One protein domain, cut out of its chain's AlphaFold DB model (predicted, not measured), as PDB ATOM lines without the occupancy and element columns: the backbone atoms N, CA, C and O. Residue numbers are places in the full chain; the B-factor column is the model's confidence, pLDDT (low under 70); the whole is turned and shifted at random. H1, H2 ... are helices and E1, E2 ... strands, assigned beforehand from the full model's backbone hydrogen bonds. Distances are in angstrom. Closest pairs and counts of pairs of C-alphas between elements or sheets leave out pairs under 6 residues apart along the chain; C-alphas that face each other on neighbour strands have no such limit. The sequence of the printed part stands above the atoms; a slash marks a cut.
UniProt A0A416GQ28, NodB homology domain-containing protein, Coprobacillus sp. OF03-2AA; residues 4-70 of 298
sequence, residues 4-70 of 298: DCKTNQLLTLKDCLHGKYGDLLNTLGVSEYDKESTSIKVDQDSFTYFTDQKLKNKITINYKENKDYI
ATOM      1  N   ASP A   4     207.716 129.889 191.149       90.25
ATOM      2  CA  ASP A   4     208.753 130.008 190.126       90.25
ATOM      3  C   ASP A   4     210.103 130.332 190.773       90.25
ATOM      4  O   ASP A   4     210.359 131.442 191.244       90.25
ATOM      5  N   CYS A   5     211.001 129.348 190.762       88.38
ATOM      6  CA  CYS A   5     212.338 129.480 191.328       88.38
ATOM      7  C   CYS A   5     213.249 130.445 190.551       88.38
ATOM      8  O   CYS A   5     214.253 130.882 191.106       88.38
ATOM      9  N   LYS A   6     212.950 130.770 189.282       83.75
ATOM     10  CA  LYS A   6     213.752 131.730 188.501       83.75
ATOM     11  C   LYS A   6     213.463 133.168 188.913       83.75
ATOM     12  O   LYS A   6     214.382 133.976 189.000       83.75
ATOM     13  N   THR A   7     212.191 133.476 189.142       85.00
ATOM     14  CA  THR A   7     211.714 134.824 189.485       85.00
ATOM     15  C   THR A   7     211.497 135.013 190.989       85.00
ATOM     16  O   THR A   7     211.282 136.134 191.438       85.00
ATOM     17  N   ASN A   8     211.624 133.940 191.780       90.50
ATOM     18  CA  ASN A   8     211.500 133.936 193.239       90.50
ATOM     19  C   ASN A   8     210.129 134.453 193.728       90.50
ATOM     20  O   ASN A   8     210.035 135.161 194.733       90.50
ATOM     21  N   GLN A   9     209.055 134.073 193.032       93.44
ATOM     22  CA  GLN A   9     207.679 134.478 193.341       93.44
ATOM     23  C   GLN A   9     206.670 133.346 193.098       93.44
ATOM     24  O   GLN A   9     206.945 132.365 192.405       93.44
ATOM     25  N   LEU A  10     205.478 133.483 193.683       95.12
ATOM     26  CA  LEU A  10     204.341 132.628 193.344       95.12
ATOM     27  C   LEU A  10     203.848 132.965 191.936       95.12
ATOM     28  O   LEU A  10     203.705 134.138 191.607       95.12
ATOM     29  N   LEU A  11     203.548 131.936 191.143       94.81
ATOM     30  CA  LEU A  11     202.926 132.122 189.838       94.81
ATOM     31  C   LEU A  11     201.488 132.595 190.000       94.81
ATOM     32  O   LEU A  11     200.703 131.988 190.736       94.81
ATOM     33  N   THR A  12     201.151 133.633 189.247       95.88
ATOM     34  CA  THR A  12     199.790 134.135 189.085       95.88
ATOM     35  C   THR A  12     199.201 133.713 187.738       95.88
ATOM     36  O   THR A  12     199.905 133.218 186.849       95.88
ATOM     37  N   LEU A  13     197.896 133.919 187.547       95.75
ATOM     38  CA  LEU A  13     197.237 133.647 186.267       95.75
ATOM     39  C   LEU A  13     197.860 134.451 185.107       95.75
ATOM     40  O   LEU A  13     198.085 133.886 184.035       95.75
ATOM     41  N   LYS A  14     198.212 135.727 185.323       93.94
ATOM     42  CA  LYS A  14     198.878 136.583 184.312       93.94
ATOM     43  C   LYS A  14     200.326 136.185 183.989       93.94
ATOM     44  O   LYS A  14     200.894 136.676 183.011       93.94
ATOM     45  N   ASP A  15     200.942 135.337 184.812       93.94
ATOM     46  CA  ASP A  15     202.268 134.769 184.532       93.94
ATOM     47  C   ASP A  15     202.156 133.504 183.669       93.94
ATOM     48  O   ASP A  15     203.110 133.116 182.997       93.94
ATOM     49  N   CYS A  16     200.982 132.865 183.667       95.50
ATOM     50  CA  CYS A  16     200.723 131.635 182.923       95.50
ATOM     51  C   CYS A  16     200.194 131.893 181.511       95.50
ATOM     52  O   CYS A  16     200.443 131.078 180.620       95.50
ATOM     53  N   LEU A  17     199.477 133.003 181.311       95.94
ATOM     54  CA  LEU A  17     198.818 133.346 180.054       95.94
ATOM     55  C   LEU A  17     199.256 134.717 179.515       95.94
ATOM     56  O   LEU A  17     199.582 135.615 180.290       95.94
ATOM     57  N   HIS A  18     199.247 134.876 178.192       94.62
ATOM     58  CA  HIS A  18     199.475 136.143 177.488       94.62
ATOM     59  C   HIS A  18     198.351 136.429 176.481       94.62
ATOM     60  O   HIS A  18     197.483 135.584 176.238       94.62
ATOM     61  N   GLY A  19     198.347 137.631 175.915       91.31
ATOM     62  CA  GLY A  19     197.351 138.074 174.951       91.31
ATOM     63  C   GLY A  19     195.985 138.302 175.581       91.31
ATOM     64  O   GLY A  19     195.824 138.454 176.796       91.31
ATOM     65  N   LYS A  20     194.950 138.294 174.742       89.88
ATOM     66  CA  LYS A  20     193.555 138.448 175.169       89.88
ATOM     67  C   LYS A  20     192.987 137.131 175.718       89.88
ATOM     68  O   LYS A  20     191.931 136.662 175.309       89.88
ATOM     69  N   TYR A  21     193.694 136.515 176.668       93.38
ATOM     70  CA  TYR A  21     193.346 135.202 177.224       93.38
ATOM     71  C   TYR A  21     192.005 135.175 177.973       93.38
ATOM     72  O   TYR A  21     191.488 134.098 178.247       93.38
ATOM     73  N   GLY A  22     191.405 136.332 178.273       93.12
ATOM     74  CA  GLY A  22     190.016 136.404 178.731       93.12
ATOM     75  C   GLY A  22     189.037 135.756 177.747       93.12
ATOM     76  O   GLY A  22     188.094 135.104 178.181       93.12
ATOM     77  N   ASP A  23     189.302 135.845 176.440       92.31
ATOM     78  CA  ASP A  23     188.482 135.191 175.416       92.31
ATOM     79  C   ASP A  23     188.585 133.663 175.532       92.31
ATOM     80  O   ASP A  23     187.566 132.977 175.494       92.31
ATOM     81  N   LEU A  24     189.789 133.132 175.785       94.56
ATOM     82  CA  LEU A  24     189.994 131.712 176.096       94.56
ATOM     83  C   LEU A  24     189.275 131.305 177.393       94.56
ATOM     84  O   LEU A  24     188.603 130.282 177.436       94.56
ATOM     85  N   LEU A  25     189.392 132.094 178.461       95.94
ATOM     86  CA  LEU A  25     188.731 131.781 179.733       95.94
ATOM     87  C   LEU A  25     187.203 131.754 179.587       95.94
ATOM     88  O   LEU A  25     186.553 130.853 180.121       95.94
ATOM     89  N   ASN A  26     186.644 132.666 178.790       95.19
ATOM     90  CA  ASN A  26     185.221 132.695 178.466       95.19
ATOM     91  C   ASN A  26     184.759 131.410 177.763       95.19
ATOM     92  O   ASN A  26     183.715 130.869 178.132       95.19
ATOM     93  N   THR A  27     185.525 130.879 176.799       94.94
ATOM     94  CA  THR A  27     185.160 129.608 176.132       94.94
ATOM     95  C   THR A  27     185.199 128.411 177.084       94.94
ATOM     96  O   THR A  27     184.482 127.435 176.872       94.94
ATOM     97  N   LEU A  28     185.976 128.511 178.167       95.19
ATOM     98  CA  LEU A  28     186.066 127.520 179.240       95.19
ATOM     99  C   LEU A  28     185.069 127.772 180.388       95.19
ATOM    100  O   LEU A  28     185.146 127.112 181.424       95.19
ATOM    101  N   GLY A  29     184.125 128.704 180.217       94.81
ATOM    102  CA  GLY A  29     183.063 128.992 181.186       94.81
ATOM    103  C   GLY A  29     183.479 129.897 182.348       94.81
ATOM    104  O   GLY A  29     182.808 129.902 183.380       94.81
ATOM    105  N   VAL A  30     184.569 130.657 182.209       94.56
ATOM    106  CA  VAL A  30     185.083 131.579 183.233       94.56
ATOM    107  C   VAL A  30     184.998 133.018 182.728       94.56
ATOM    108  O   VAL A  30     185.883 133.486 182.016       94.56
ATOM    109  N   SER A  31     183.934 133.722 183.124       90.81
ATOM    110  CA  SER A  31     183.679 135.115 182.728       90.81
ATOM    111  C   SER A  31     184.323 136.158 183.636       90.81
ATOM    112  O   SER A  31     184.597 137.277 183.210       90.81
ATOM    113  N   GLU A  32     184.574 135.791 184.888       91.31
ATOM    114  CA  GLU A  32     185.243 136.628 185.877       91.31
ATOM    115  C   GLU A  32     186.457 135.879 186.411       91.31
ATOM    116  O   GLU A  32     186.387 134.696 186.756       91.31
ATOM    117  N   TYR A  33     187.595 136.561 186.453       93.50
ATOM    118  CA  TYR A  33     188.850 135.979 186.894       93.50
ATOM    119  C   TYR A  33     189.742 137.044 187.523       93.50
ATOM    120  O   TYR A  33     189.739 138.206 187.120       93.50
ATOM    121  N   ASP A  34     190.540 136.618 188.497       93.19
ATOM    122  CA  ASP A  34     191.565 137.451 189.109       93.19
ATOM    123  C   ASP A  34     192.913 137.154 188.445       93.19
ATOM    124  O   ASP A  34     193.464 136.055 188.570       93.19
ATOM    125  N   LYS A  35     193.447 138.147 187.723       93.31
ATOM    126  CA  LYS A  35     194.747 138.058 187.043       93.31
ATOM    127  C   LYS A  35     195.893 137.790 188.023       93.31
ATOM    128  O   LYS A  35     196.862 137.140 187.637       93.31
ATOM    129  N   GLU A  36     195.761 138.241 189.270       95.12
ATOM    130  CA  GLU A  36     196.756 138.101 190.339       95.12
ATOM    131  C   GLU A  36     196.581 136.805 191.152       95.12
ATOM    132  O   GLU A  36     197.352 136.537 192.076       95.12
ATOM    133  N   SER A  37     195.593 135.965 190.820       94.75
ATOM    134  CA  SER A  37     195.336 134.733 191.566       94.75
ATOM    135  C   SER A  37     196.529 133.781 191.506       94.75
ATOM    136  O   SER A  37     196.946 133.347 190.432       94.75
ATOM    137  N   THR A  38     197.023 133.381 192.681       95.56
ATOM    138  CA  THR A  38     198.099 132.385 192.858       95.56
ATOM    139  C   THR A  38     197.581 130.949 192.976       95.56
ATOM    140  O   THR A  38     198.338 130.002 193.242       95.56
ATOM    141  N   SER A  39     196.273 130.756 192.771       95.25
ATOM    142  CA  SER A  39     195.602 129.454 192.833       95.25
ATOM    143  C   SER A  39     195.825 128.668 191.539       95.25
ATOM    144  O   SER A  39     194.895 128.296 190.825       95.25
ATOM    145  N   ILE A  40     197.104 128.436 191.252       95.75
ATOM    146  CA  ILE A  40     197.622 127.782 190.060       95.75
ATOM    147  C   ILE A  40     198.337 126.493 190.459       95.75
ATOM    148  O   ILE A  40     199.109 126.453 191.432       95.75
ATOM    149  N   LYS A  41     198.102 125.439 189.678       95.38
ATOM    150  CA  LYS A  41     198.872 124.194 189.703       95.38
ATOM    151  C   LYS A  41     199.404 123.915 188.302       95.38
ATOM    152  O   LYS A  41     198.615 123.720 187.386       95.38
ATOM    153  N   VAL A  42     200.722 123.907 188.144       94.50
ATOM    154  CA  VAL A  42     201.389 123.532 186.888       94.50
ATOM    155  C   VAL A  42     201.628 122.024 186.885       94.50
ATOM    156  O   VAL A  42     202.209 121.487 187.826       94.50
ATOM    157  N   ASP A  43     201.150 121.354 185.842       94.06
ATOM    158  CA  ASP A  43     201.330 119.927 185.583       94.06
ATOM    159  C   ASP A  43     202.167 119.740 184.297       94.06
ATOM    160  O   ASP A  43     202.623 120.708 183.694       94.06
ATOM    161  N   GLN A  44     202.424 118.497 183.882       92.38
ATOM    162  CA  GLN A  44     203.304 118.218 182.739       92.38
ATOM    163  C   GLN A  44     202.742 118.735 181.400       92.38
ATOM    164  O   GLN A  44     203.462 119.384 180.646       92.38
ATOM    165  N   ASP A  45     201.463 118.471 181.123       95.81
ATOM    166  CA  ASP A  45     200.832 118.762 179.820       95.81
ATOM    167  C   ASP A  45     199.773 119.880 179.891       95.81
ATOM    168  O   ASP A  45     199.129 120.224 178.895       95.81
ATOM    169  N   SER A  46     199.557 120.443 181.080       96.88
ATOM    170  CA  SER A  46     198.545 121.470 181.329       96.88
ATOM    171  C   SER A  46     198.847 122.258 182.598       96.88
ATOM    172  O   SER A  46     199.674 121.851 183.411       96.88
ATOM    173  N   PHE A  47     198.114 123.345 182.817       97.00
ATOM    174  CA  PHE A  47     197.983 123.915 184.153       97.00
ATOM    175  C   PHE A  47     196.517 124.006 184.568       97.00
ATOM    176  O   PHE A  47     195.616 124.152 183.742       97.00
ATOM    177  N   THR A  48     196.286 123.912 185.872       97.06
ATOM    178  CA  THR A  48     194.980 124.094 186.496       97.06
ATOM    179  C   THR A  48     194.900 125.490 187.104       97.06
ATOM    180  O   THR A  48     195.766 125.865 187.900       97.06
ATOM    181  N   TYR A  49     193.832 126.217 186.781       97.06
ATOM    182  CA  TYR A  49     193.435 127.453 187.455       97.06
ATOM    183  C   TYR A  49     192.191 127.184 188.302       97.06
ATOM    184  O   TYR A  49     191.172 126.723 187.786       97.06
ATOM    185  N   PHE A  50     192.278 127.447 189.606       95.69
ATOM    186  CA  PHE A  50     191.134 127.371 190.510       95.69
ATOM    187  C   PHE A  50     190.445 128.732 190.568       95.69
ATOM    188  O   PHE A  50     191.057 129.728 190.952       95.69
ATOM    189  N   THR A  51     189.171 128.763 190.185       93.00
ATOM    190  CA  THR A  51     188.408 130.005 189.991       93.00
ATOM    191  C   THR A  51     187.774 130.524 191.280       93.00
ATOM    192  O   THR A  51     187.226 131.622 191.299       93.00
ATOM    193  N   ASP A  52     187.861 129.762 192.373       87.94
ATOM    194  CA  ASP A  52     187.420 130.183 193.697       87.94
ATOM    195  C   ASP A  52     188.455 129.878 194.784       87.94
ATOM    196  O   ASP A  52     189.257 128.947 194.691       87.94
ATOM    197  N   GLN A  53     188.389 130.651 195.869       84.25
ATOM    198  CA  GLN A  53     189.307 130.539 197.005       84.25
ATOM    199  C   GLN A  53     189.158 129.229 197.798       84.25
ATOM    200  O   GLN A  53     190.064 128.858 198.540       84.25
ATOM    201  N   LYS A  54     188.027 128.523 197.669       87.81
ATOM    202  CA  LYS A  54     187.792 127.219 198.313       87.81
ATOM    203  C   LYS A  54     188.337 126.062 197.469       87.81
ATOM    204  O   LYS A  54     188.198 124.913 197.887       87.81
ATOM    205  N   LEU A  55     188.947 126.358 196.315       87.81
ATOM    206  CA  LEU A  55     189.539 125.409 195.375       87.81
ATOM    207  C   LEU A  55     188.543 124.354 194.863       87.81
ATOM    208  O   LEU A  55     188.940 123.234 194.536       87.81
ATOM    209  N   LYS A  56     187.245 124.685 194.816       89.75
ATOM    210  CA  LYS A  56     186.200 123.743 194.378       89.75
ATOM    211  C   LYS A  56     186.031 123.740 192.865       89.75
ATOM    212  O   LYS A  56     185.971 122.677 192.253       89.75
ATOM    213  N   ASN A  57     185.967 124.926 192.280       92.88
ATOM    214  CA  ASN A  57     185.833 125.147 190.855       92.88
ATOM    215  C   ASN A  57     187.215 125.332 190.237       92.88
ATOM    216  O   ASN A  57     188.097 125.994 190.796       92.88
ATOM    217  N   LYS A  58     187.409 124.714 189.076       95.19
ATOM    218  CA  LYS A  58     188.672 124.748 188.353       95.19
ATOM    219  C   LYS A  58     188.456 124.552 186.866       95.19
ATOM    220  O   LYS A  58     187.525 123.862 186.457       95.19
ATOM    221  N   ILE A  59     189.391 125.083 186.099       96.69
ATOM    222  CA  ILE A  59     189.581 124.758 184.692       96.69
ATOM    223  C   ILE A  59     190.988 124.203 184.495       96.69
ATOM    224  O   ILE A  59     191.914 124.544 185.236       96.69
ATOM    225  N   THR A  60     191.140 123.358 183.483       97.00
ATOM    226  CA  THR A  60     192.433 122.835 183.048       97.00
ATOM    227  C   THR A  60     192.712 123.365 181.653       97.00
ATOM    228  O   THR A  60     191.898 123.181 180.753       97.00
ATOM    229  N   ILE A  61     193.864 124.004 181.473       97.44
ATOM    230  CA  ILE A  61     194.296 124.559 180.192       97.44
ATOM    231  C   ILE A  61     195.429 123.686 179.666       97.44
ATOM    232  O   ILE A  61     196.528 123.666 180.225       97.44
ATOM    233  N   ASN A  62     195.142 122.933 178.605       97.38
ATOM    234  CA  ASN A  62     196.123 122.090 177.933       97.38
ATOM    235  C   ASN A  62     197.132 122.955 177.163       97.38
ATOM    236  O   ASN A  62     196.735 123.838 176.399       97.38
ATOM    237  N   TYR A  63     198.427 122.681 177.334       96.50
ATOM    238  CA  TYR A  63     199.478 123.485 176.711       96.50
ATOM    239  C   TYR A  63     199.512 123.355 175.190       96.50
ATOM    240  O   TYR A  63     199.695 124.344 174.490       96.50
ATOM    241  N   LYS A  64     199.333 122.143 174.659       94.81
ATOM    242  CA  LYS A  64     199.416 121.886 173.217       94.81
ATOM    243  C   LYS A  64     198.243 122.515 172.468       94.81
ATOM    244  O   LYS A  64     198.442 123.063 171.390       94.81
ATOM    245  N   GLU A  65     197.048 122.441 173.045       95.94
ATOM    246  CA  GLU A  65     195.821 122.999 172.461       95.94
ATOM    247  C   GLU A  65     195.779 124.529 172.541       95.94
ATOM    248  O   GLU A  65     195.215 125.169 171.662       95.94
ATOM    249  N   ASN A  66     196.403 125.117 173.566       95.75
ATOM    250  CA  ASN A  66     196.335 126.554 173.848       95.75
ATOM    251  C   ASN A  66     197.702 127.238 173.763       95.75
ATOM    252  O   ASN A  66     197.915 128.259 174.414       95.75
ATOM    253  N   LYS A  67     198.632 126.678 172.976       94.31
ATOM    254  CA  LYS A  67     200.039 127.107 172.885       94.31
ATOM    255  C   LYS A  67     200.190 128.620 172.703       94.31
ATOM    256  O   LYS A  67     201.075 129.218 173.311       94.31
ATOM    257  N   ASP A  68     199.312 129.213 171.900       92.31
ATOM    258  CA  ASP A  68     199.318 130.636 171.549       92.31
ATOM    259  C   ASP A  68     198.877 131.573 172.677       92.31
ATOM    260  O   ASP A  68     198.959 132.781 172.507       92.31
ATOM    261  N   TYR A  69     198.423 131.032 173.809       95.12
ATOM    262  CA  TYR A  69     198.142 131.797 175.022       95.12
ATOM    263  C   TYR A  69     199.133 131.494 176.144       95.12
ATOM    264  O   TYR A  69     199.156 132.225 177.126       95.12
ATOM    265  N   ILE A  70     199.935 130.424 176.063       96.50
ATOM    266  CA  ILE A  70     200.802 130.015 177.176       96.50
ATOM    267  C   ILE A  70     202.017 130.932 177.271       96.50
ATOM    268  O   ILE A  70     202.811 131.015 176.336       96.50
TER     269      ILE A  70
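Overview. This is residues 4 to 70 of the 298 residues of the protein "NodB homology domain-containing protein" of Coprobacillus sp. OF03-2AA (UniProt A0A416GQ28). With little regular structure, the domain is a small wall of three strands, E1 E2 E3, grazed by the short helix H1, while loops and a second helix, H2, make up much of the rest. The printed part has 67 residues, 24 of them in named elements, in the order H1 H2 E1 E2 E3; the class is mixed. The sheet is a meander, each strand the antiparallel neighbour of the one before. The whole is compact, radius of gyration of the C-alphas 11.4 A, spanning 31 by 29 by 21 A.

Along the chain. H1, residues 13 to 16, begins at C-alpha 13 (197.237, 133.647, 186.267). H2 is residues 21 to 27, 10.0 A long. E1 is residues 40 to 42, E2 46 to 50, 13.2 A, and E3 58 to 62, 13.1 A, ending at C-alpha 62 (196.123, 122.090, 177.933).

Arrangement. Hairpin E1 and E2 has N 41 and O 48 within hydrogen-bond range, 3.0 A; hairpin E2 and E3 has N 61 and O 47, 2.9 A. H1 only grazes the sheet; its closest C-alphas to E1 are Leu 13 and Ile 40, 7.0 A. H2 is not on the sheet and is apart from H1. In H2 every O i to N i+4 pair is within range; H1 is too short for one.

Size, cuts and confidence. The C-alphas farthest apart, Asn 8 and Thr 27, are 31.7 A apart. The printed part has no cut. The link from H2 to E1 is long, 12 residues. No printed residue is under 70 in pLDDT.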